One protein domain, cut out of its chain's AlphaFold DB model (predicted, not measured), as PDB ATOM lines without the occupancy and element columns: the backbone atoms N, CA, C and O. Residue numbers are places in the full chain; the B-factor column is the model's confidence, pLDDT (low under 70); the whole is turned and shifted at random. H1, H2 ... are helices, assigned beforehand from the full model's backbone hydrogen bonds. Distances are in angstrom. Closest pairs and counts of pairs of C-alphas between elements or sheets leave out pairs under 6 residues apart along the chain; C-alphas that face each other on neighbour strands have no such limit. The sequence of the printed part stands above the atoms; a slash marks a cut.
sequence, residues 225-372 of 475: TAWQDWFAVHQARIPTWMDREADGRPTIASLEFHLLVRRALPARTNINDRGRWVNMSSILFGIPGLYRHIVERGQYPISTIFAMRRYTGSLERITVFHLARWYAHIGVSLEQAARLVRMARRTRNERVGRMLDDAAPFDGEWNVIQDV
ATOM      1  N   THR A 225     -39.565 -60.050  -2.070       90.25
ATOM      2  CA  THR A 225     -39.867 -61.475  -1.870       90.25
ATOM      3  C   THR A 225     -41.321 -61.823  -2.183       90.25
ATOM      4  O   THR A 225     -41.569 -62.817  -2.856       90.25
ATOM      5  N   ALA A 226     -42.281 -60.970  -1.813       90.69
ATOM      6  CA  ALA A 226     -43.695 -61.180  -2.141       90.69
ATOM      7  C   ALA A 226     -43.937 -61.171  -3.661       90.69
ATOM      8  O   ALA A 226     -44.695 -61.984  -4.190       90.69
ATOM      9  N   TRP A 227     -43.238 -60.286  -4.380       91.81
ATOM     10  CA  TRP A 227     -43.262 -60.259  -5.843       91.81
ATOM     11  C   TRP A 227     -42.603 -61.498  -6.454       91.81
ATOM     12  O   TRP A 227     -43.136 -62.051  -7.416       91.81
ATOM     13  N   GLN A 228     -41.481 -61.960  -5.897       93.25
ATOM     14  CA  GLN A 228     -40.792 -63.163  -6.364       93.25
ATOM     15  C   GLN A 228     -41.665 -64.414  -6.214       93.25
ATOM     16  O   GLN A 228     -41.825 -65.165  -7.177       93.25
ATOM     17  N   ASP A 229     -42.293 -64.589  -5.052       90.81
ATOM     18  CA  ASP A 229     -43.213 -65.695  -4.785       90.81
ATOM     19  C   ASP A 229     -44.445 -65.645  -5.695       90.81
ATOM     20  O   ASP A 229     -44.903 -66.670  -6.204       90.81
ATOM     21  N   TRP A 230     -44.982 -64.450  -5.953       92.44
ATOM     22  CA  TRP A 230     -46.107 -64.307  -6.870       92.44
ATOM     23  C   TRP A 230     -45.734 -64.681  -8.306       92.44
ATOM     24  O   TRP A 230     -46.484 -65.408  -8.963       92.44
ATOM     25  N   PHE A 231     -44.567 -64.245  -8.790       92.69
ATOM     26  CA  PHE A 231     -44.069 -64.616 -10.116       92.69
ATOM     27  C   PHE A 231     -43.716 -66.099 -10.232       92.69
ATOM     28  O   PHE A 231     -43.851 -66.656 -11.321       92.69
ATOM     29  N   ALA A 232     -43.324 -66.754  -9.135       90.44
ATOM     30  CA  ALA A 232     -43.104 -68.199  -9.114       90.44
ATOM     31  C   ALA A 232     -44.373 -68.969  -9.520       90.44
ATOM     32  O   ALA A 232     -44.287 -69.957 -10.247       90.44
ATOM     33  N   VAL A 233     -45.547 -68.479  -9.101       90.81
ATOM     34  CA  VAL A 233     -46.859 -69.036  -9.474       90.81
ATOM     35  C   VAL A 233     -47.323 -68.526 -10.845       90.81
ATOM     36  O   VAL A 233     -47.927 -69.270 -11.613       90.81
ATOM     37  N   HIS A 234     -47.019 -67.273 -11.189       88.94
ATOM     38  CA  HIS A 234     -47.499 -66.605 -12.405       88.94
ATOM     39  C   HIS A 234     -46.383 -66.404 -13.440       88.94
ATOM     40  O   HIS A 234     -46.162 -65.292 -13.926       88.94
ATOM     41  N   GLN A 235     -45.688 -67.480 -13.817       89.38
ATOM     42  CA  GLN A 235     -44.486 -67.389 -14.659       89.38
ATOM     43  C   GLN A 235     -44.715 -66.730 -16.032       89.38
ATOM     44  O   GLN A 235     -43.813 -66.075 -16.558       89.38
ATOM     45  N   ALA A 236     -45.918 -66.859 -16.602       86.81
ATOM     46  CA  ALA A 236     -46.296 -66.220 -17.867       86.81
ATOM     47  C   ALA A 236     -46.348 -64.681 -17.779       86.81
ATOM     48  O   ALA A 236     -46.253 -63.995 -18.791       86.81
ATOM     49  N   ARG A 237     -46.475 -64.122 -16.567       87.25
ATOM     50  CA  ARG A 237     -46.497 -62.672 -16.324       87.25
ATOM     51  C   ARG A 237     -45.095 -62.096 -16.081       87.25
ATOM     52  O   ARG A 237     -44.962 -60.877 -15.988       87.25
ATOM     53  N   ILE A 238     -44.051 -62.932 -15.979       90.44
ATOM     54  CA  ILE A 238     -42.665 -62.470 -15.810       90.44
ATOM     55  C   ILE A 238     -42.226 -61.750 -17.094       90.44
ATOM     56  O   ILE A 238     -42.193 -62.389 -18.151       90.44
ATOM     57  N   PRO A 239     -41.839 -60.461 -17.031       90.50
ATOM     58  CA  PRO A 239     -41.338 -59.749 -18.200       90.50
ATOM     59  C   PRO A 239     -40.135 -60.456 -18.830       90.50
ATOM     60  O   PRO A 239     -39.239 -60.920 -18.122       90.50
ATOM     61  N   THR A 240     -40.091 -60.505 -20.162       90.62
ATOM     62  CA  THR A 240     -39.077 -61.261 -20.921       90.62
ATOM     63  C   THR A 240     -37.657 -60.824 -20.587       90.62
ATOM     64  O   THR A 240     -36.742 -61.641 -20.574       90.62
ATOM     65  N   TRP A 241     -37.467 -59.534 -20.311       93.00
ATOM     66  CA  TRP A 241     -36.165 -58.971 -19.979       93.00
ATOM     67  C   TRP A 241     -35.623 -59.394 -18.609       93.00
ATOM     68  O   TRP A 241     -34.417 -59.274 -18.399       93.00
ATOM     69  N   MET A 242     -36.452 -59.870 -17.674       95.81
ATOM     70  CA  MET A 242     -35.970 -60.255 -16.345       95.81
ATOM     71  C   MET A 242     -35.095 -61.506 -16.429       95.81
ATOM     72  O   MET A 242     -35.458 -62.490 -17.076       95.81
ATOM     73  N   ASP A 243     -33.938 -61.473 -15.767       93.19
ATOM     74  CA  ASP A 243     -33.131 -62.676 -15.565       93.19
ATOM     75  C   ASP A 243     -33.889 -63.645 -14.656       93.19
ATOM     76  O   ASP A 243     -34.536 -63.219 -13.693       93.19
ATOM     77  N   ARG A 244     -33.787 -64.942 -14.958       93.38
ATOM     78  CA  ARG A 244     -34.439 -66.015 -14.205       93.38
ATOM     79  C   ARG A 244     -33.408 -66.885 -13.496       93.38
ATOM     80  O   ARG A 244     -32.332 -67.137 -14.033       93.38
ATOM     81  N   GLU A 245     -33.753 -67.322 -12.299       92.44
ATOM     82  CA  GLU A 245     -33.042 -68.343 -11.541       92.44
ATOM     83  C   GLU A 245     -33.307 -69.733 -12.148       92.44
ATOM     84  O   GLU A 245     -34.147 -69.898 -13.037       92.44
ATOM     85  N   ALA A 246     -32.569 -70.746 -11.685       89.50
ATOM     86  CA  ALA A 246     -32.667 -72.109 -12.214       89.50
ATOM     87  C   ALA A 246     -34.069 -72.728 -12.046       89.50
ATOM     88  O   ALA A 246     -34.469 -73.581 -12.834       89.50
ATOM     89  N   ASP A 247     -34.827 -72.274 -11.049       87.06
ATOM     90  CA  ASP A 247     -36.203 -72.695 -10.774       87.06
ATOM     91  C   ASP A 247     -37.260 -71.911 -11.583       87.06
ATOM     92  O   ASP A 247     -38.465 -72.116 -11.420       87.06
ATOM     93  N   GLY A 248     -36.820 -71.009 -12.468       89.06
ATOM     94  CA  GLY A 248     -37.673 -70.196 -13.331       89.06
ATOM     95  C   GLY A 248     -38.192 -68.904 -12.696       89.06
ATOM     96  O   GLY A 248     -38.854 -68.129 -13.396       89.06
ATOM     97  N   ARG A 249     -37.888 -68.631 -11.419       92.81
ATOM     98  CA  ARG A 249     -38.264 -67.378 -10.745       92.81
ATOM     99  C   ARG A 249     -37.431 -66.210 -11.264       92.81
ATOM    100  O   ARG A 249     -36.284 -66.408 -11.652       92.81
ATOM    101  N   PRO A 250     -37.953 -64.975 -11.273       94.75
ATOM    102  CA  PRO A 250     -37.120 -63.821 -11.571       94.75
ATOM    103  C   PRO A 250     -36.075 -63.627 -10.466       94.75
ATOM    104  O   PRO A 250     -36.376 -63.758  -9.279       94.75
ATOM    105  N   THR A 251     -34.856 -63.279 -10.867       94.00
ATOM    106  CA  THR A 251     -33.772 -62.926  -9.941       94.00
ATOM    107  C   THR A 251     -34.152 -61.718  -9.087       94.00
ATOM    108  O   THR A 251     -34.785 -60.773  -9.579       94.00
ATOM    109  N   ILE A 252     -33.698 -61.694  -7.830       91.38
ATOM    110  CA  ILE A 252     -33.931 -60.557  -6.922       91.38
ATOM    111  C   ILE A 252     -33.464 -59.237  -7.547       91.38
ATOM    112  O   ILE A 252     -34.219 -58.272  -7.544       91.38
ATOM    113  N   ALA A 253     -32.291 -59.200  -8.186       90.31
ATOM    114  CA  ALA A 253     -31.780 -57.985  -8.829       90.31
ATOM    115  C   ALA A 253     -32.692 -57.462  -9.961       90.31
ATOM    116  O   ALA A 253     -32.873 -56.251 -10.114       90.31
ATOM    117  N   SER A 254     -33.302 -58.358 -10.749       93.06
ATOM    118  CA  SER A 254     -34.260 -57.966 -11.794       93.06
ATOM    119  C   SER A 254     -35.542 -57.388 -11.200       93.06
ATOM    120  O   SER A 254     -36.063 -56.389 -11.705       93.06
ATOM    121  N   LEU A 255     -36.029 -57.974 -10.105       94.00
ATOM    122  CA  LEU A 255     -37.191 -57.457  -9.387       94.00
ATOM    123  C   LEU A 255     -36.902 -56.134  -8.690       94.00
ATOM    124  O   LEU A 255     -37.726 -55.228  -8.760       94.00
ATOM    125  N   GLU A 256     -35.740 -55.989  -8.060       92.38
ATOM    126  CA  GLU A 256     -35.311 -54.738  -7.441       92.38
ATOM    127  C   GLU A 256     -35.299 -53.605  -8.462       92.38
ATOM    128  O   GLU A 256     -35.885 -52.556  -8.207       92.38
ATOM    129  N   PHE A 257     -34.722 -53.828  -9.648       94.25
ATOM    130  CA  PHE A 257     -34.765 -52.841 -10.727       94.25
ATOM    131  C   PHE A 257     -36.205 -52.520 -11.150       94.25
ATOM    132  O   PHE A 257     -36.584 -51.351 -11.244       94.25
ATOM    133  N   HIS A 258     -37.023 -53.551 -11.380       92.31
ATOM    134  CA  HIS A 258     -38.418 -53.382 -11.787       92.31
ATOM    135  C   HIS A 258     -39.208 -52.536 -10.786       92.31
ATOM    136  O   HIS A 258     -39.918 -51.603 -11.164       92.31
ATOM    137  N   LEU A 259     -39.062 -52.853  -9.503       92.25
ATOM    138  CA  LEU A 259     -39.762 -52.200  -8.413       92.25
ATOM    139  C   LEU A 259     -39.220 -50.797  -8.154       92.25
ATOM    140  O   LEU A 259     -40.023 -49.890  -7.964       92.25
ATOM    141  N   LEU A 260     -37.904 -50.584  -8.224       93.69
ATOM    142  CA  LEU A 260     -37.287 -49.262  -8.108       93.69
ATOM    143  C   LEU A 260     -37.847 -48.302  -9.162       93.69
ATOM    144  O   LEU A 260     -38.312 -47.212  -8.834       93.69
ATOM    145  N   VAL A 261     -37.848 -48.723 -10.428       93.38
ATOM    146  CA  VAL A 261     -38.311 -47.872 -11.528       93.38
ATOM    147  C   VAL A 261     -39.812 -47.611 -11.425       93.38
ATOM    148  O   VAL A 261     -40.255 -46.494 -11.690       93.38
ATOM    149  N   ARG A 262     -40.608 -48.614 -11.030       89.44
ATOM    150  CA  ARG A 262     -42.071 -48.489 -11.000       89.44
ATOM    151  C   ARG A 262     -42.629 -47.816  -9.756       89.44
ATOM    152  O   ARG A 262     -43.575 -47.050  -9.879       89.44
ATOM    153  N   ARG A 263     -42.044 -48.031  -8.577       90.62
ATOM    154  CA  ARG A 263     -42.474 -47.354  -7.338       90.62
ATOM    155  C   ARG A 263     -42.151 -45.864  -7.351       90.62
ATOM    156  O   ARG A 263     -42.828 -45.094  -6.681       90.62
ATOM    157  N   ALA A 264     -41.136 -45.460  -8.114       90.06
ATOM    158  CA  ALA A 264     -40.775 -44.058  -8.260       90.06
ATOM    159  C   ALA A 264     -41.744 -43.284  -9.165       90.06
ATOM    160  O   ALA A 264     -41.726 -42.059  -9.152       90.06
ATOM    161  N   LEU A 265     -42.597 -43.957  -9.940       88.62
ATOM    162  CA  LEU A 265     -43.554 -43.281 -10.810       88.62
ATOM    163  C   LEU A 265     -44.692 -42.622 -10.011       88.62
ATOM    164  O   LEU A 265     -45.253 -43.247  -9.102       88.62
ATOM    165  N   PRO A 266     -45.109 -41.397 -10.383       85.06
ATOM    166  CA  PRO A 266     -46.311 -40.789  -9.827       85.06
ATOM    167  C   PRO A 266     -47.549 -41.666 -10.061       85.06
ATOM    168  O   PRO A 266     -47.652 -42.391 -11.061       85.06
ATOM    169  N   ALA A 267     -48.515 -41.602  -9.143       78.69
ATOM    170  CA  ALA A 267     -49.798 -42.276  -9.328       78.69
ATOM    171  C   ALA A 267     -50.514 -41.749 -10.580       78.69
ATOM    172  O   ALA A 267     -50.366 -40.581 -10.931       78.69
ATOM    173  N   ARG A 268     -51.300 -42.605 -11.248       79.12
ATOM    174  CA  ARG A 268     -52.118 -42.231 -12.420       79.12
ATOM    175  C   ARG A 268     -51.319 -41.625 -13.584       79.12
ATOM    176  O   ARG A 268     -51.858 -40.895 -14.410       79.12
ATOM    177  N   THR A 269     -50.028 -41.949 -13.672       81.88
ATOM    178  CA  THR A 269     -49.188 -41.547 -14.803       81.88
ATOM    179  C   THR A 269     -49.697 -42.216 -16.077       81.88
ATOM    180  O   THR A 269     -49.789 -43.449 -16.137       81.88
ATOM    181  N   ASN A 270     -49.991 -41.414 -17.107       86.44
ATOM    182  CA  ASN A 270     -50.398 -41.940 -18.405       86.44
ATOM    183  C   ASN A 270     -49.297 -42.845 -18.991       86.44
ATOM    184  O   ASN A 270     -48.108 -42.721 -18.694       86.44
ATOM    185  N   ILE A 271     -49.671 -43.757 -19.880       80.62
ATOM    186  CA  ILE A 271     -48.752 -44.789 -20.376       80.62
ATOM    187  C   ILE A 271     -47.555 -44.232 -21.201       80.62
ATOM    188  O   ILE A 271     -46.591 -44.948 -21.454       80.62
ATOM    189  N   ASN A 272     -47.564 -42.957 -21.624       83.69
ATOM    190  CA  ASN A 272     -46.553 -42.339 -22.506       83.69
ATOM    191  C   ASN A 272     -45.452 -41.821 -21.603       83.69
ATOM    192  O   ASN A 272     -44.294 -42.188 -21.777       83.69
ATOM    193  N   ASP A 273     -45.847 -41.087 -20.569       87.25
ATOM    194  CA  ASP A 273     -44.951 -40.641 -19.513       87.25
ATOM    195  C   ASP A 273     -44.371 -41.826 -18.740       87.25
ATOM    196  O   ASP A 273     -43.179 -41.839 -18.439       87.25
ATOM    197  N   ARG A 274     -45.161 -42.890 -18.528       86.00
ATOM    198  CA  ARG A 274     -44.667 -44.163 -17.979       86.00
ATOM    199  C   ARG A 274     -43.570 -44.761 -18.862       86.00
ATOM    200  O   ARG A 274     -42.499 -45.111 -18.370       86.00
ATOM    201  N   GLY A 275     -43.810 -44.854 -20.171       86.81
ATOM    202  CA  GLY A 275     -42.823 -45.348 -21.134       86.81
ATOM    203  C   GLY A 275     -41.564 -44.479 -21.191       86.81
ATOM    204  O   GLY A 275     -40.452 -45.009 -21.215       86.81
ATOM    205  N   ARG A 276     -41.726 -43.152 -21.153       88.50
ATOM    206  CA  ARG A 276     -40.632 -42.173 -21.121       88.50
ATOM    207  C   ARG A 276     -39.799 -42.315 -19.846       88.50
ATOM    208  O   ARG A 276     -38.576 -42.378 -19.934       88.50
ATOM    209  N   TRP A 277     -40.438 -42.441 -18.685       91.94
ATOM    210  CA  TRP A 277     -39.783 -42.663 -17.392       91.94
ATOM    211  C   TRP A 277     -38.944 -43.941 -17.373       91.94
ATOM    212  O   TRP A 277     -37.769 -43.911 -17.003       91.94
ATOM    213  N   VAL A 278     -39.532 -45.064 -17.805       91.44
ATOM    214  CA  VAL A 278     -38.826 -46.350 -17.884       91.44
ATOM    215  C   VAL A 278     -37.654 -46.250 -18.860       91.44
ATOM    216  O   VAL A 278     -36.572 -46.758 -18.568       91.44
ATOM    217  N   ASN A 279     -37.830 -45.547 -19.985       90.69
ATOM    218  CA  ASN A 279     -36.755 -45.301 -20.945       90.69
ATOM    219  C   ASN A 279     -35.586 -44.538 -20.320       90.69
ATOM    220  O   ASN A 279     -34.453 -45.004 -20.382       90.69
ATOM    221  N   MET A 280     -35.857 -43.399 -19.685       93.56
ATOM    222  CA  MET A 280     -34.811 -42.580 -19.071       93.56
ATOM    223  C   MET A 280     -34.155 -43.281 -17.882       93.56
ATOM    224  O   MET A 280     -32.948 -43.166 -17.723       93.56
ATOM    225  N   SER A 281     -34.905 -44.062 -17.097       95.44
ATOM    226  CA  SER A 281     -34.327 -44.898 -16.036       95.44
ATOM    227  C   SER A 281     -33.403 -45.976 -16.616       95.44
ATOM    228  O   SER A 281     -32.331 -46.227 -16.073       95.44
ATOM    229  N   SER A 282     -33.783 -46.575 -17.751       94.25
ATOM    230  CA  SER A 282     -32.949 -47.566 -18.447       94.25
ATOM    231  C   SER A 282     -31.668 -46.941 -19.006       94.25
ATOM    232  O   SER A 282     -30.620 -47.569 -18.930       94.25
ATOM    233  N   ILE A 283     -31.723 -45.709 -19.523       94.25
ATOM    234  CA  ILE A 283     -30.534 -44.949 -19.952       94.25
ATOM    235  C   ILE A 283     -29.648 -44.641 -18.740       94.25
ATOM    236  O   ILE A 283     -28.477 -45.012 -18.721       94.25
ATOM    237  N   LEU A 284     -30.229 -44.022 -17.707       96.69
ATOM    238  CA  LEU A 284     -29.528 -43.552 -16.513       96.69
ATOM    239  C   LEU A 284     -28.726 -44.657 -15.822       96.69
ATOM    240  O   LEU A 284     -27.573 -44.441 -15.452       96.69
ATOM    241  N   PHE A 285     -29.346 -45.823 -15.632       96.75
ATOM    242  CA  PHE A 285     -28.703 -46.952 -14.967       96.75
ATOM    243  C   PHE A 285     -27.968 -47.871 -15.943       96.75
ATOM    244  O   PHE A 285     -27.012 -48.519 -15.541       96.75
ATOM    245  N   GLY A 286     -28.379 -47.948 -17.211       94.94
ATOM    246  CA  GLY A 286     -27.824 -48.898 -18.178       94.94
ATOM    247  C   GLY A 286     -26.528 -48.448 -18.848       94.94
ATOM    248  O   GLY A 286     -25.768 -49.302 -19.319       94.94
ATOM    249  N   ILE A 287     -26.246 -47.142 -18.886       94.69
ATOM    250  CA  ILE A 287     -24.933 -46.622 -19.283       94.69
ATOM    251  C   ILE A 287     -24.013 -46.702 -18.055       94.69
ATOM    252  O   ILE A 287     -24.260 -46.002 -17.066       94.69
ATOM    253  N   PRO A 288     -22.968 -47.554 -18.074       94.25
ATOM    254  CA  PRO A 288     -22.091 -47.740 -16.925       94.25
ATOM    255  C   PRO A 288     -21.524 -46.400 -16.464       94.25
ATOM    256  O   PRO A 288     -21.033 -45.636 -17.283       94.25
ATOM    257  N   GLY A 289     -21.613 -46.104 -15.167       95.12
ATOM    258  CA  GLY A 289     -21.067 -44.876 -14.582       95.12
ATOM    259  C   GLY A 289     -21.862 -43.589 -14.844       95.12
ATOM    260  O   GLY A 289     -21.539 -42.578 -14.224       95.12
ATOM    261  N   LEU A 290     -22.917 -43.600 -15.668       96.19
ATOM    262  CA  LEU A 290     -23.680 -42.390 -15.995       96.19
ATOM    263  C   LEU A 290     -24.348 -41.762 -14.766       96.19
ATOM    264  O   LEU A 290     -24.209 -40.564 -14.530       96.19
ATOM    265  N   TYR A 291     -25.033 -42.575 -13.958       97.75
ATOM    266  CA  TYR A 291     -25.647 -42.109 -12.713       97.75
ATOM    267  C   TYR A 291     -24.625 -41.437 -11.788       97.75
ATOM    268  O   TYR A 291     -24.846 -40.312 -11.344       97.75
ATOM    269  N   ARG A 292     -23.475 -42.089 -11.567       97.38
ATOM    270  CA  ARG A 292     -22.366 -41.541 -10.777       97.38
ATOM    271  C   ARG A 292     -21.902 -40.202 -11.334       97.38
ATOM    272  O   ARG A 292     -21.862 -39.224 -10.598       97.38
ATOM    273  N   HIS A 293     -21.603 -40.163 -12.629       96.81
ATOM    274  CA  HIS A 293     -21.103 -38.968 -13.292       96.81
ATOM    275  C   HIS A 293     -22.057 -37.780 -13.114       96.81
ATOM    276  O   HIS A 293     -21.624 -36.695 -12.737       96.81
ATOM    277  N   ILE A 294     -23.359 -37.996 -13.327       97.25
ATOM    278  CA  ILE A 294     -24.383 -36.958 -13.171       97.25
ATOM    279  C   ILE A 294     -24.507 -36.506 -11.712       97.25
ATOM    280  O   ILE A 294     -24.562 -35.307 -11.452       97.25
ATOM    281  N   VAL A 295     -24.561 -37.440 -10.761       97.25
ATOM    282  CA  VAL A 295     -24.731 -37.117  -9.337       97.25
ATOM    283  C   VAL A 295     -23.535 -36.331  -8.797       97.25
ATOM    284  O   VAL A 295     -23.730 -35.311  -8.137       97.25
ATOM    285  N   GLU A 296     -22.311 -36.753  -9.123       95.75
ATOM    286  CA  GLU A 296     -21.079 -36.087  -8.687       95.75
ATOM    287  C   GLU A 296     -20.922 -34.705  -9.345       95.75
ATOM    288  O   GLU A 296     -20.679 -33.717  -8.652       95.75
ATOM    289  N   ARG A 297     -21.128 -34.594 -10.667       95.69
ATOM    290  CA  ARG A 297     -21.010 -33.316 -11.399       95.69
ATOM    291  C   ARG A 297     -22.116 -32.324 -11.050       95.69
ATOM    292  O   ARG A 297     -21.845 -31.135 -10.930       95.69
ATOM    293  N   GLY A 298     -23.347 -32.804 -10.890       94.88
ATOM    294  CA  GLY A 298     -24.498 -31.988 -10.501       94.88
ATOM    295  C   GLY A 298     -24.523 -31.632  -9.012       94.88
ATOM    296  O   GLY A 298     -25.352 -30.814  -8.603       94.88
ATOM    297  N   GLN A 299     -23.627 -32.236  -8.218       95.06
ATOM    298  CA  GLN A 299     -23.571 -32.127  -6.759       95.06
ATOM    299  C   GLN A 299     -24.922 -32.472  -6.117       95.06
ATOM    300  O   GLN A 299     -25.429 -31.761  -5.245       95.06
ATOM    301  N   TYR A 300     -25.556 -33.545  -6.593       95.69
ATOM    302  CA  TYR A 300     -26.840 -33.985  -6.058       95.69
ATOM    303  C   TYR A 300     -26.604 -34.755  -4.753       95.69
ATOM    304  O   TYR A 300     -25.911 -35.771  -4.770       95.69
ATOM    305  N   PRO A 301     -27.164 -34.309  -3.615       93.69
ATOM    306  CA  PRO A 301     -26.975 -35.011  -2.355       93.69
ATOM    307  C   PRO A 301     -27.688 -36.365  -2.401       93.69
ATOM    308  O   PRO A 301     -28.885 -36.437  -2.689       93.69
ATOM    309  N   ILE A 302     -26.950 -37.435  -2.099       94.69
ATOM    310  CA  ILE A 302     -27.525 -38.770  -1.922       94.69
ATOM    311  C   ILE A 302     -28.029 -38.874  -0.483       94.69
ATOM    312  O   ILE A 302     -27.268 -38.652   0.458       94.69
ATOM    313  N   SER A 303     -29.308 -39.205  -0.306       93.56
ATOM    314  CA  SER A 303     -29.859 -39.479   1.023       93.56
ATOM    315  C   SER A 303     -29.154 -40.685   1.646       93.56
ATOM    316  O   SER A 303     -28.981 -41.717   1.000       93.56
ATOM    317  N   THR A 304     -28.779 -40.574   2.920       88.94
ATOM    318  CA  THR A 304     -28.182 -41.678   3.693       88.94
ATOM    319  C   THR A 304     -29.184 -42.790   3.989       88.94
ATOM    320  O   THR A 304     -28.792 -43.917   4.284       88.94
ATOM    321  N   ILE A 305     -30.477 -42.480   3.901       87.62
ATOM    322  CA  ILE A 305     -31.570 -43.422   4.105       87.62
ATOM    323  C   ILE A 305     -32.209 -43.693   2.750       87.62
ATOM    324  O   ILE A 305     -32.721 -42.773   2.102       87.62
ATOM    325  N   PHE A 306     -32.216 -44.964   2.352       87.88
ATOM    326  CA  PHE A 306     -33.011 -45.411   1.220       87.88
ATOM    327  C   PHE A 306     -34.492 -45.412   1.613       87.88
ATOM    328  O   PHE A 306     -34.930 -46.185   2.463       87.88
ATOM    329  N   ALA A 307     -35.264 -44.515   1.008       86.81
ATOM    330  CA  ALA A 307     -36.673 -44.315   1.306       86.81
ATOM    331  C   ALA A 307     -37.454 -44.222  -0.001       86.81
ATOM    332  O   ALA A 307     -37.611 -43.147  -0.578       86.81
ATOM    333  N   MET A 308     -37.960 -45.366  -0.462       86.50
ATOM    334  CA  MET A 308     -38.719 -45.435  -1.706       86.50
ATOM    335  C   MET A 308     -39.936 -44.503  -1.663       86.50
ATOM    336  O   MET A 308     -40.797 -44.645  -0.792       86.50
ATOM    337  N   ARG A 309     -40.004 -43.567  -2.617       87.38
ATOM    338  CA  ARG A 309     -41.070 -42.567  -2.762       87.38
ATOM    339  C   ARG A 309     -41.397 -42.332  -4.233       87.38
ATOM    340  O   ARG A 309     -40.528 -42.473  -5.098       87.38
ATOM    341  N   ARG A 310     -42.641 -41.930  -4.495       89.69
ATOM    342  CA  ARG A 310     -43.093 -41.503  -5.823       89.69
ATOM    343  C   ARG A 310     -42.521 -40.132  -6.157       89.69
ATOM    344  O   ARG A 310     -42.470 -39.261  -5.294       89.69
ATOM    345  N   TYR A 311     -42.123 -39.947  -7.407       90.62
ATOM    346  CA  TYR A 311     -41.667 -38.670  -7.937       90.62
ATOM    347  C   TYR A 311     -42.760 -37.610  -7.781       90.62
ATOM    348  O   TYR A 311     -43.914 -37.853  -8.125       90.62
ATOM    349  N   THR A 312     -42.394 -36.442  -7.264       87.31
ATOM    350  CA  THR A 312     -43.338 -35.341  -7.000       87.31
ATOM    351  C   THR A 312     -43.248 -34.209  -8.024       87.31
ATOM    352  O   THR A 312     -44.027 -33.260  -7.979       87.31
ATOM    353  N   GLY A 313     -42.284 -34.272  -8.948       84.75
ATOM    354  CA  GLY A 313     -42.108 -33.257  -9.986       84.75
ATOM    355  C   GLY A 313     -43.026 -33.462 -11.195       84.75
ATOM    356  O   GLY A 313     -43.618 -34.522 -11.393       84.75
ATOM    357  N   SER A 314     -43.079 -32.455 -12.070       86.38
ATOM    358  CA  SER A 314     -43.763 -32.576 -13.362       86.38
ATOM    359  C   SER A 314     -43.041 -33.562 -14.289       86.38
ATOM    360  O   SER A 314     -41.811 -33.540 -14.406       86.38
ATOM    361  N   LEU A 315     -43.815 -34.410 -14.975       86.94
ATOM    362  CA  LEU A 315     -43.316 -35.339 -15.992       86.94
ATOM    363  C   LEU A 315     -43.187 -34.697 -17.385       86.94
ATOM    364  O   LEU A 315     -42.492 -35.240 -18.241       86.94
ATOM    365  N   GLU A 316     -43.789 -33.528 -17.625       84.69
ATOM    366  CA  GLU A 316     -43.813 -32.900 -18.956       84.69
ATOM    367  C   GLU A 316     -42.401 -32.560 -19.457       84.69
ATOM    368  O   GLU A 316     -42.034 -32.837 -20.603       84.69
ATOM    369  N   ARG A 317     -41.565 -32.018 -18.565       83.25
ATOM    370  CA  ARG A 317     -40.194 -31.563 -18.865       83.25
ATOM    371  C   ARG A 317     -39.123 -32.398 -18.176       83.25
ATOM    372  O   ARG A 317     -37.991 -31.951 -18.010       83.25
ATOM    373  N   ILE A 318     -39.470 -33.614 -17.771       90.06
ATOM    374  CA  ILE A 318     -38.546 -34.467 -17.039       90.06
ATOM    375  C   ILE A 318     -37.393 -34.933 -17.941       90.06
ATOM    376  O   ILE A 318     -37.585 -35.340 -19.091       90.06
ATOM    377  N   THR A 319     -36.177 -34.846 -17.412       93.00
ATOM    378  CA  THR A 319     -34.937 -35.255 -18.090       93.00
ATOM    379  C   THR A 319     -34.199 -36.292 -17.252       93.00
ATOM    380  O   THR A 319     -34.515 -36.499 -16.079       93.00
ATOM    381  N   VAL A 320     -33.166 -36.911 -17.826       94.31
ATOM    382  CA  VAL A 320     -32.289 -37.856 -17.113       94.31
ATOM    383  C   VAL A 320     -31.675 -37.223 -15.852       94.31
ATOM    384  O   VAL A 320     -31.564 -37.897 -14.830       94.31
ATOM    385  N   PHE A 321     -31.370 -35.919 -15.868       95.75
ATOM    386  CA  PHE A 321     -30.858 -35.188 -14.701       95.75
ATOM    387  C   PHE A 321     -31.875 -35.102 -13.555       95.75
ATOM    388  O   PHE A 321     -31.518 -35.316 -12.397       95.75
ATOM    389  N   HIS A 322     -33.154 -34.867 -13.871       95.12
ATOM    390  CA  HIS A 322     -34.229 -34.870 -12.874       95.12
ATOM    391  C   HIS A 322     -34.385 -36.252 -12.230       95.12
ATOM    392  O   HIS A 322     -34.528 -36.344 -11.012       95.12
ATOM    393  N   LEU A 323     -34.298 -37.326 -13.028       95.44
ATOM    394  CA  LEU A 323     -34.335 -38.698 -12.515       95.44
ATOM    395  C   LEU A 323     -33.127 -38.988 -11.626       95.44
ATOM    396  O   LEU A 323     -33.302 -39.513 -10.533       95.44
ATOM    397  N   ALA A 324     -31.917 -38.637 -12.064       97.00
ATOM    398  CA  ALA A 324     -30.697 -38.870 -11.294       97.00
ATOM    399  C   ALA A 324     -30.761 -38.191  -9.923       97.00
ATOM    400  O   ALA A 324     -30.528 -38.828  -8.894       97.00
ATOM    401  N   ARG A 325     -31.169 -36.919  -9.910       96.19
ATOM    402  CA  ARG A 325     -31.386 -36.154  -8.684       96.19
ATOM    403  C   ARG A 325     -32.468 -36.778  -7.803       96.19
ATOM    404  O   ARG A 325     -32.281 -36.855  -6.594       96.19
ATOM    405  N   TRP A 326     -33.580 -37.241  -8.379       95.88
ATOM    406  CA  TRP A 326     -34.640 -37.905  -7.617       95.88
ATOM    407  C   TRP A 326     -34.178 -39.226  -7.001       95.88
ATOM    408  O   TRP A 326     -34.391 -39.457  -5.814       95.88
ATOM    409  N   TYR A 327     -33.500 -40.077  -7.772       96.62
ATOM    410  CA  TYR A 327     -32.963 -41.337  -7.267       96.62
ATOM    411  C   TYR A 327     -31.927 -41.102  -6.158       96.62
ATOM    412  O   TYR A 327     -31.958 -41.802  -5.151       96.62
ATOM    413  N   ALA A 328     -31.079 -40.073  -6.285       96.38
ATOM    414  CA  ALA A 328     -30.177 -39.657  -5.205       96.38
ATOM    415  C   ALA A 328     -30.960 -39.190  -3.965       96.38
ATOM    416  O   ALA A 328     -30.671 -39.617  -2.848       96.38
ATOM    417  N   HIS A 329     -32.008 -38.386  -4.164       94.38
ATOM    418  CA  HIS A 329     -32.864 -37.888  -3.090       94.38
ATOM    419  C   HIS A 329     -33.562 -39.006  -2.303       94.38
ATOM    420  O   HIS A 329     -33.653 -38.914  -1.082       94.38
ATOM    421  N   ILE A 330     -34.005 -40.081  -2.964       93.56
ATOM    422  CA  ILE A 330     -34.594 -41.250  -2.284       93.56
ATOM    423  C   ILE A 330     -33.547 -42.253  -1.770       93.56
ATOM    424  O   ILE A 330     -33.921 -43.295  -1.236       93.56
ATOM    425  N   GLY A 331     -32.254 -41.953  -1.923       95.00
ATOM    426  CA  GLY A 331     -31.147 -42.712  -1.337       95.00
ATOM    427  C   GLY A 331     -30.619 -43.870  -2.182       95.00
ATOM    428  O   GLY A 331     -30.029 -44.796  -1.631       95.00
ATOM    429  N   VAL A 332     -30.820 -43.863  -3.505       95.88
ATOM    430  CA  VAL A 332     -30.149 -44.831  -4.390       95.88
ATOM    431  C   VAL A 332     -28.648 -44.563  -4.354       95.88
ATOM    432  O   VAL A 332     -28.184 -43.496  -4.756       95.88
ATOM    433  N   SER A 333     -27.875 -45.534  -3.874       96.19
ATOM    434  CA  SER A 333     -26.423 -45.389  -3.782       96.19
ATOM    435  C   SER A 333     -25.743 -45.581  -5.141       96.19
ATOM    436  O   SER A 333     -26.279 -46.212  -6.057       96.19
ATOM    437  N   LEU A 334     -24.513 -45.074  -5.268       96.31
ATOM    438  CA  LEU A 334     -23.688 -45.282  -6.465       96.31
ATOM    439  C   LEU A 334     -23.415 -46.771  -6.723       96.31
ATOM    440  O   LEU A 334     -23.389 -47.209  -7.872       96.31
ATOM    441  N   GLU A 335     -23.240 -47.550  -5.655       95.12
ATOM    442  CA  GLU A 335     -23.044 -48.996  -5.736       95.12
ATOM    443  C   GLU A 335     -24.319 -49.703  -6.200       95.12
ATOM    444  O   GLU A 335     -24.275 -50.527  -7.113       95.12
ATOM    445  N   GLN A 336     -25.475 -49.333  -5.636       93.88
ATOM    446  CA  GLN A 336     -26.758 -49.868  -6.076       93.88
ATOM    447  C   GLN A 336     -26.969 -49.581  -7.564       93.88
ATOM    448  O   GLN A 336     -27.250 -50.504  -8.321       93.88
ATOM    449  N   ALA A 337     -26.744 -48.343  -8.010       95.50
ATOM    450  CA  ALA A 337     -26.836 -47.975  -9.420       95.50
ATOM    451  C   ALA A 337     -25.902 -48.808 -10.321       95.50
ATOM    452  O   ALA A 337     -26.326 -49.254 -11.386       95.50
ATOM    453  N   ALA A 338     -24.663 -49.071  -9.887       94.62
ATOM    454  CA  ALA A 338     -23.716 -49.900 -10.634       94.62
ATOM    455  C   ALA A 338     -24.205 -51.351 -10.803       94.62
ATOM    456  O   ALA A 338     -24.025 -51.943 -11.867       94.62
ATOM    457  N   ARG A 339     -24.888 -51.912  -9.796       93.25
ATOM    458  CA  ARG A 339     -25.472 -53.264  -9.875       93.25
ATOM    459  C   ARG A 339     -26.660 -53.346 -10.840       93.25
ATOM    460  O   ARG A 339     -26.901 -54.395 -11.432       93.25
ATOM    461  N   LEU A 340     -27.378 -52.242 -11.050       94.25
ATOM    462  CA  LEU A 340     -28.572 -52.197 -11.905       94.25
ATOM    463  C   LEU A 340     -28.263 -52.120 -13.408       94.25
ATOM    464  O   LEU A 340     -29.173 -52.296 -14.221       94.25
ATOM    465  N   VAL A 341     -26.996 -51.913 -13.795       95.19
ATOM    466  CA  VAL A 341     -26.567 -51.718 -15.194       95.19
ATOM    467  C   VAL A 341     -27.083 -52.811 -16.124       95.19
ATOM    468  O   VAL A 341     -27.684 -52.521 -17.160       95.19
ATOM    469  N   ARG A 342     -26.890 -54.079 -15.751       95.06
ATOM    470  CA  ARG A 342     -27.317 -55.218 -16.575       95.06
ATOM    471  C   ARG A 342     -28.837 -55.234 -16.778       95.06
ATOM    472  O   ARG A 342     -29.301 -55.399 -17.902       95.06
ATOM    473  N   MET A 343     -29.610 -54.988 -15.725       96.25
ATOM    474  CA  MET A 343     -31.077 -55.059 -15.739       96.25
ATOM    475  C   MET A 343     -31.678 -53.907 -16.552       96.25
ATOM    476  O   MET A 343     -32.596 -54.105 -17.355       96.25
ATOM    477  N   ALA A 344     -31.091 -52.718 -16.423       95.25
ATOM    478  CA  ALA A 344     -31.430 -51.554 -17.228       95.25
ATOM    479  C   ALA A 344     -31.143 -51.779 -18.725       95.25
ATOM    480  O   ALA A 344     -31.986 -51.467 -19.572       95.25
ATOM    481  N   ARG A 345     -29.999 -52.394 -19.064       94.44
ATOM    482  CA  ARG A 345     -29.664 -52.772 -20.448       94.44
ATOM    483  C   ARG A 345     -30.631 -53.801 -21.022       94.44
ATOM    484  O   ARG A 345     -31.143 -53.581 -22.114       94.44
ATOM    485  N   ARG A 346     -30.946 -54.868 -20.281       94.81
ATOM    486  CA  ARG A 346     -31.913 -55.892 -20.715       94.81
ATOM    487  C   ARG A 346     -33.293 -55.288 -20.987       94.81
ATOM    488  O   ARG A 346     -33.886 -55.572 -22.025       94.81
ATOM    489  N   THR A 347     -33.755 -54.386 -20.115       93.31
ATOM    490  CA  THR A 347     -35.015 -53.641 -20.300       93.31
ATOM    491  C   THR A 347     -34.992 -52.799 -21.577       93.31
ATOM    492  O   THR A 347     -35.952 -52.802 -22.348       93.31
ATOM    493  N   ARG A 348     -33.887 -52.089 -21.849       91.75
ATOM    494  CA  ARG A 348     -33.721 -51.360 -23.115       91.75
ATOM    495  C   ARG A 348     -33.732 -52.314 -24.304       91.75
ATOM    496  O   ARG A 348     -34.447 -52.052 -25.267       91.75
ATOM    497  N   ASN A 349     -32.955 -53.392 -24.246       92.06
ATOM    498  CA  ASN A 349     -32.758 -54.318 -25.355       92.06
ATOM    499  C   ASN A 349     -34.061 -55.002 -25.766       92.06
ATOM    500  O   ASN A 349     -34.357 -55.050 -26.958       92.06
ATOM    501  N   GLU A 350     -34.880 -55.431 -24.806       89.50
ATOM    502  CA  GLU A 350     -36.223 -55.949 -25.088       89.50
ATOM    503  C   GLU A 350     -37.066 -54.919 -25.854       89.50
ATOM    504  O   GLU A 350     -37.637 -55.232 -26.899       89.50
ATOM    505  N   ARG A 351     -37.091 -53.664 -25.388       86.38
ATOM    506  CA  ARG A 351     -37.896 -52.598 -26.005       86.38
ATOM    507  C   ARG A 351     -37.468 -52.264 -27.430       86.38
ATOM    508  O   ARG A 351     -38.325 -51.946 -28.250       86.38
ATOM    509  N   VAL A 352     -36.172 -52.339 -27.734       85.19
ATOM    510  CA  VAL A 352     -35.647 -52.101 -29.091       85.19
ATOM    511  C   VAL A 352     -35.543 -53.378 -29.937       85.19
ATOM    512  O   VAL A 352     -35.053 -53.331 -31.064       85.19
ATOM    513  N   GLY A 353     -35.994 -54.528 -29.424       86.75
ATOM    514  CA  GLY A 353     -35.966 -55.808 -30.141       86.75
ATOM    515  C   GLY A 353     -34.563 -56.400 -30.344       86.75
ATOM    516  O   GLY A 353     -34.350 -57.170 -31.285       86.75
ATOM    517  N   ARG A 354     -33.603 -56.035 -29.488       88.06
ATOM    518  CA  ARG A 354     -32.251 -56.613 -29.438       88.06
ATOM    519  C   ARG A 354     -32.229 -57.891 -28.600       88.06
ATOM    520  O   ARG A 354     -33.187 -58.222 -27.906       88.06
ATOM    521  N   MET A 355     -31.116 -58.622 -28.673       91.94
ATOM    522  CA  MET A 355     -30.873 -59.715 -27.723       91.94
ATOM    523  C   MET A 355     -30.762 -59.120 -26.322       91.94
ATOM    524  O   MET A 355     -30.173 -58.056 -26.160       91.94
ATOM    525  N   LEU A 356     -31.329 -59.789 -25.320       90.62
ATOM    526  CA  LEU A 356     -31.412 -59.239 -23.965       90.62
ATOM    527  C   LEU A 356     -30.023 -58.896 -23.409       90.62
ATOM    528  O   LEU A 356     -29.836 -57.800 -22.888       90.62
ATOM    529  N   ASP A 357     -29.043 -59.770 -23.632       92.00
ATOM    530  CA  ASP A 357     -27.653 -59.601 -23.189       92.00
ATOM    531  C   ASP A 357     -26.761 -58.839 -24.184       92.00
ATOM    532  O   ASP A 357     -25.538 -58.864 -24.071       92.00
ATOM    533  N   ASP A 358     -27.352 -58.156 -25.169       89.62
ATOM    534  CA  ASP A 358     -26.588 -57.324 -26.096       89.62
ATOM    535  C   ASP A 358     -25.884 -56.180 -25.344       89.62
ATOM    536  O   ASP A 358     -26.515 -55.357 -24.673       89.62
ATOM    537  N   ALA A 359     -24.557 -56.142 -25.461       88.56
ATOM    538  CA  ALA A 359     -23.702 -55.136 -24.845       88.56
ATOM    539  C   ALA A 359     -23.485 -53.905 -25.736       88.56
ATOM    540  O   ALA A 359     -22.767 -52.989 -25.323       88.56
ATOM    541  N   ALA A 360     -24.080 -53.879 -26.934       86.94
ATOM    542  CA  ALA A 360     -23.986 -52.752 -27.844       86.94
ATOM    543  C   ALA A 360     -24.408 -51.444 -27.152       86.94
ATOM    544  O   ALA A 360     -25.347 -51.451 -26.342       86.94
ATOM    545  N   PRO A 361     -23.761 -50.315 -27.500       86.00
ATOM    546  CA  PRO A 361     -24.125 -49.012 -26.968       86.00
ATOM    547  C   PRO A 361     -25.622 -48.711 -27.104       86.00
ATOM    548  O   PRO A 361     -26.362 -49.315 -27.905       86.00
ATOM    549  N   PHE A 362     -26.077 -47.763 -26.287       84.00
ATOM    550  CA  PHE A 362     -27.383 -47.152 -26.494       84.00
ATOM    551  C   PHE A 362     -27.416 -46.498 -27.885       84.00
ATOM    552  O   PHE A 362     -26.374 -46.301 -28.506       84.00
ATOM    553  N   ASP A 363     -28.617 -46.296 -28.421       77.25
ATOM    554  CA  ASP A 363     -28.787 -45.595 -29.693       77.25
ATOM    555  C   ASP A 363     -29.260 -44.177 -29.390       77.25
ATOM    556  O   ASP A 363     -30.120 -43.994 -28.522       77.25
ATOM    557  N   GLY A 364     -28.776 -43.204 -30.157       76.00
ATOM    558  CA  GLY A 364     -29.215 -41.812 -30.081       76.00
ATOM    559  C   GLY A 364     -28.192 -40.898 -29.416       76.00
ATOM    560  O   GLY A 364     -26.993 -41.046 -29.623       76.00
ATOM    561  N   GLU A 365     -28.685 -39.910 -28.669       73.81
ATOM    562  CA  GLU A 365     -27.864 -38.856 -28.051       73.81
ATOM    563  C   GLU A 365     -27.115 -39.311 -26.793       73.81
ATOM    564  O   GLU A 365     -26.220 -38.616 -26.339       73.81
ATOM    565  N   TRP A 366     -27.489 -40.449 -26.205       80.00
ATOM    566  CA  TRP A 366     -26.917 -40.943 -24.953       80.00
ATOM    567  C   TRP A 366     -26.409 -42.357 -25.182       80.00
ATOM    568  O   TRP A 366     -27.169 -43.303 -24.995       80.00
ATOM    569  N   ASN A 367     -25.151 -42.503 -25.594       81.56
ATOM    570  CA  ASN A 367     -24.533 -43.792 -25.908       81.56
ATOM    571  C   ASN A 367     -23.434 -44.142 -24.902       81.56
ATOM    572  O   ASN A 367     -23.314 -45.301 -24.491       81.56
ATOM    573  N   VAL A 368     -22.669 -43.137 -24.481       84.25
ATOM    574  CA  VAL A 368     -21.562 -43.228 -23.524       84.25
ATOM    575  C   VAL A 368     -21.588 -42.062 -22.526       84.25
ATOM    576  O   VAL A 368     -22.335 -41.102 -22.684       84.25
ATOM    577  N   ILE A 369     -20.765 -42.131 -21.471       87.69
ATOM    578  CA  ILE A 369     -20.667 -41.052 -20.467       87.69
ATOM    579  C   ILE A 369     -20.174 -39.741 -21.108       87.69
ATOM    580  O   ILE A 369     -20.529 -38.663 -20.650       87.69
ATOM    581  N   GLN A 370     -19.360 -39.811 -22.162       86.50
ATOM    582  CA  GLN A 370     -18.831 -38.627 -22.844       86.50
ATOM    583  C   GLN A 370     -19.907 -37.818 -23.580       86.50
ATOM    584  O   GLN A 370     -19.688 -36.640 -23.841       86.50
ATOM    585  N   ASP A 371     -21.065 -38.417 -23.870       84.31
ATOM    586  CA  ASP A 371     -22.174 -37.717 -24.526       84.31
ATOM    587  C   ASP A 371     -22.930 -36.798 -23.551       84.31
ATOM    588  O   ASP A 371     -23.755 -35.974 -23.950       84.31
ATOM    589  N   VAL A 372     -22.647 -36.920 -22.249       85.94
ATOM    590  CA  VAL A 372     -23.202 -36.029 -21.237       85.94
ATOM    591  C   VAL A 372     -22.595 -34.645 -21.426       85.94
ATOM    592  O   VAL A 372     -21.421 -34.418 -21.144       85.94
TER     593      VAL A 372
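What this domain is: This is residues 225 to 372 of the 475 residues of an uncharacterized protein of Trametes coccinea BRFM310 (UniProt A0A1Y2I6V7). A compact body of crossed helices is built round the longest one, H3, with H2, H7 and H5 packed on it, while H1 lies at one end of the long axis and H4 at the other. Three long stretches without named elements run round the outside: residues 234 to 251 loop out at the H1 end, residues 299 to 319 run from H4 past the last residues of H5 and back to its first, and residues 352 to 372 run from H7 back toward the H4 end. The printed part has 148 residues with seven named helices, H1 to H7 in order along the chain, and no named strand. The class is all helix, though under half of the residues, 73, are in named elements. The radius of gyration of the C-alphas is 15.1 A, and the spans are 43 by 32 by 30 A.

Where its parts are: H3, residues 271 to 286, is 21.4 A long, from C-alpha 271 at (-48.752, -44.789, -20.376) to C-alpha 286 at (-27.824, -48.898, -18.178). H2, residues 252 to 263, and H7, residues 341 to 351, are each 15.7 A long. H5, residues 320 to 329, measures 14.0 A. The others are H1, residues 225 to 233, beginning at C-alpha 225 at (-39.867, -61.475, -1.870), H4, residues 290 to 298, and H6, residues 334 to 339.

How they stand to each other: H3 is the hub and touches four helices. It touches H7 with residues 279 to 286 alone, opposite ways at a steep tilt of 40 degrees; the closest C-alphas, those of Gly 286 and Val 341, are 4.3 A apart. It touches H5 about perpendicular at 76 degrees, closest at C-alphas 280 and 320, 5.7 A. H2 touches it with residues 261 to 262 alone, at a steep tilt of 45 degrees, opposite ways; C-alphas 261 and 278 are closest, 6.6 A. H3 and H4 only just touch, and only at the corner, with 3 pairs of C-alphas within 8 A, closest at Leu 284 and Tyr 291, 5.6 A. H4 touches H5, closest at C-alphas 291 and 324, 6.2 A, and H6 at a shallow tilt of 12 degrees, opposite ways, closest at C-alphas 292 and 334, 5.9 A. H2 touches H7, closest at C-alphas 254 and 343, 5.8 A. H1 touches H2, closest at C-alphas 228 and 252, 7.4 A, and is apart from H3. In all seven helices every O i to N i+4 pair is within hydrogen-bond range.

The domain as a whole: The C-alphas farthest apart, those of Val 233 and Arg 297, are 44.1 A apart. The links H1 to H2 and H4 to H5 are long. The printed part has no cut, and no printed residue is under 70 in pLDDT; its mean is 90.9.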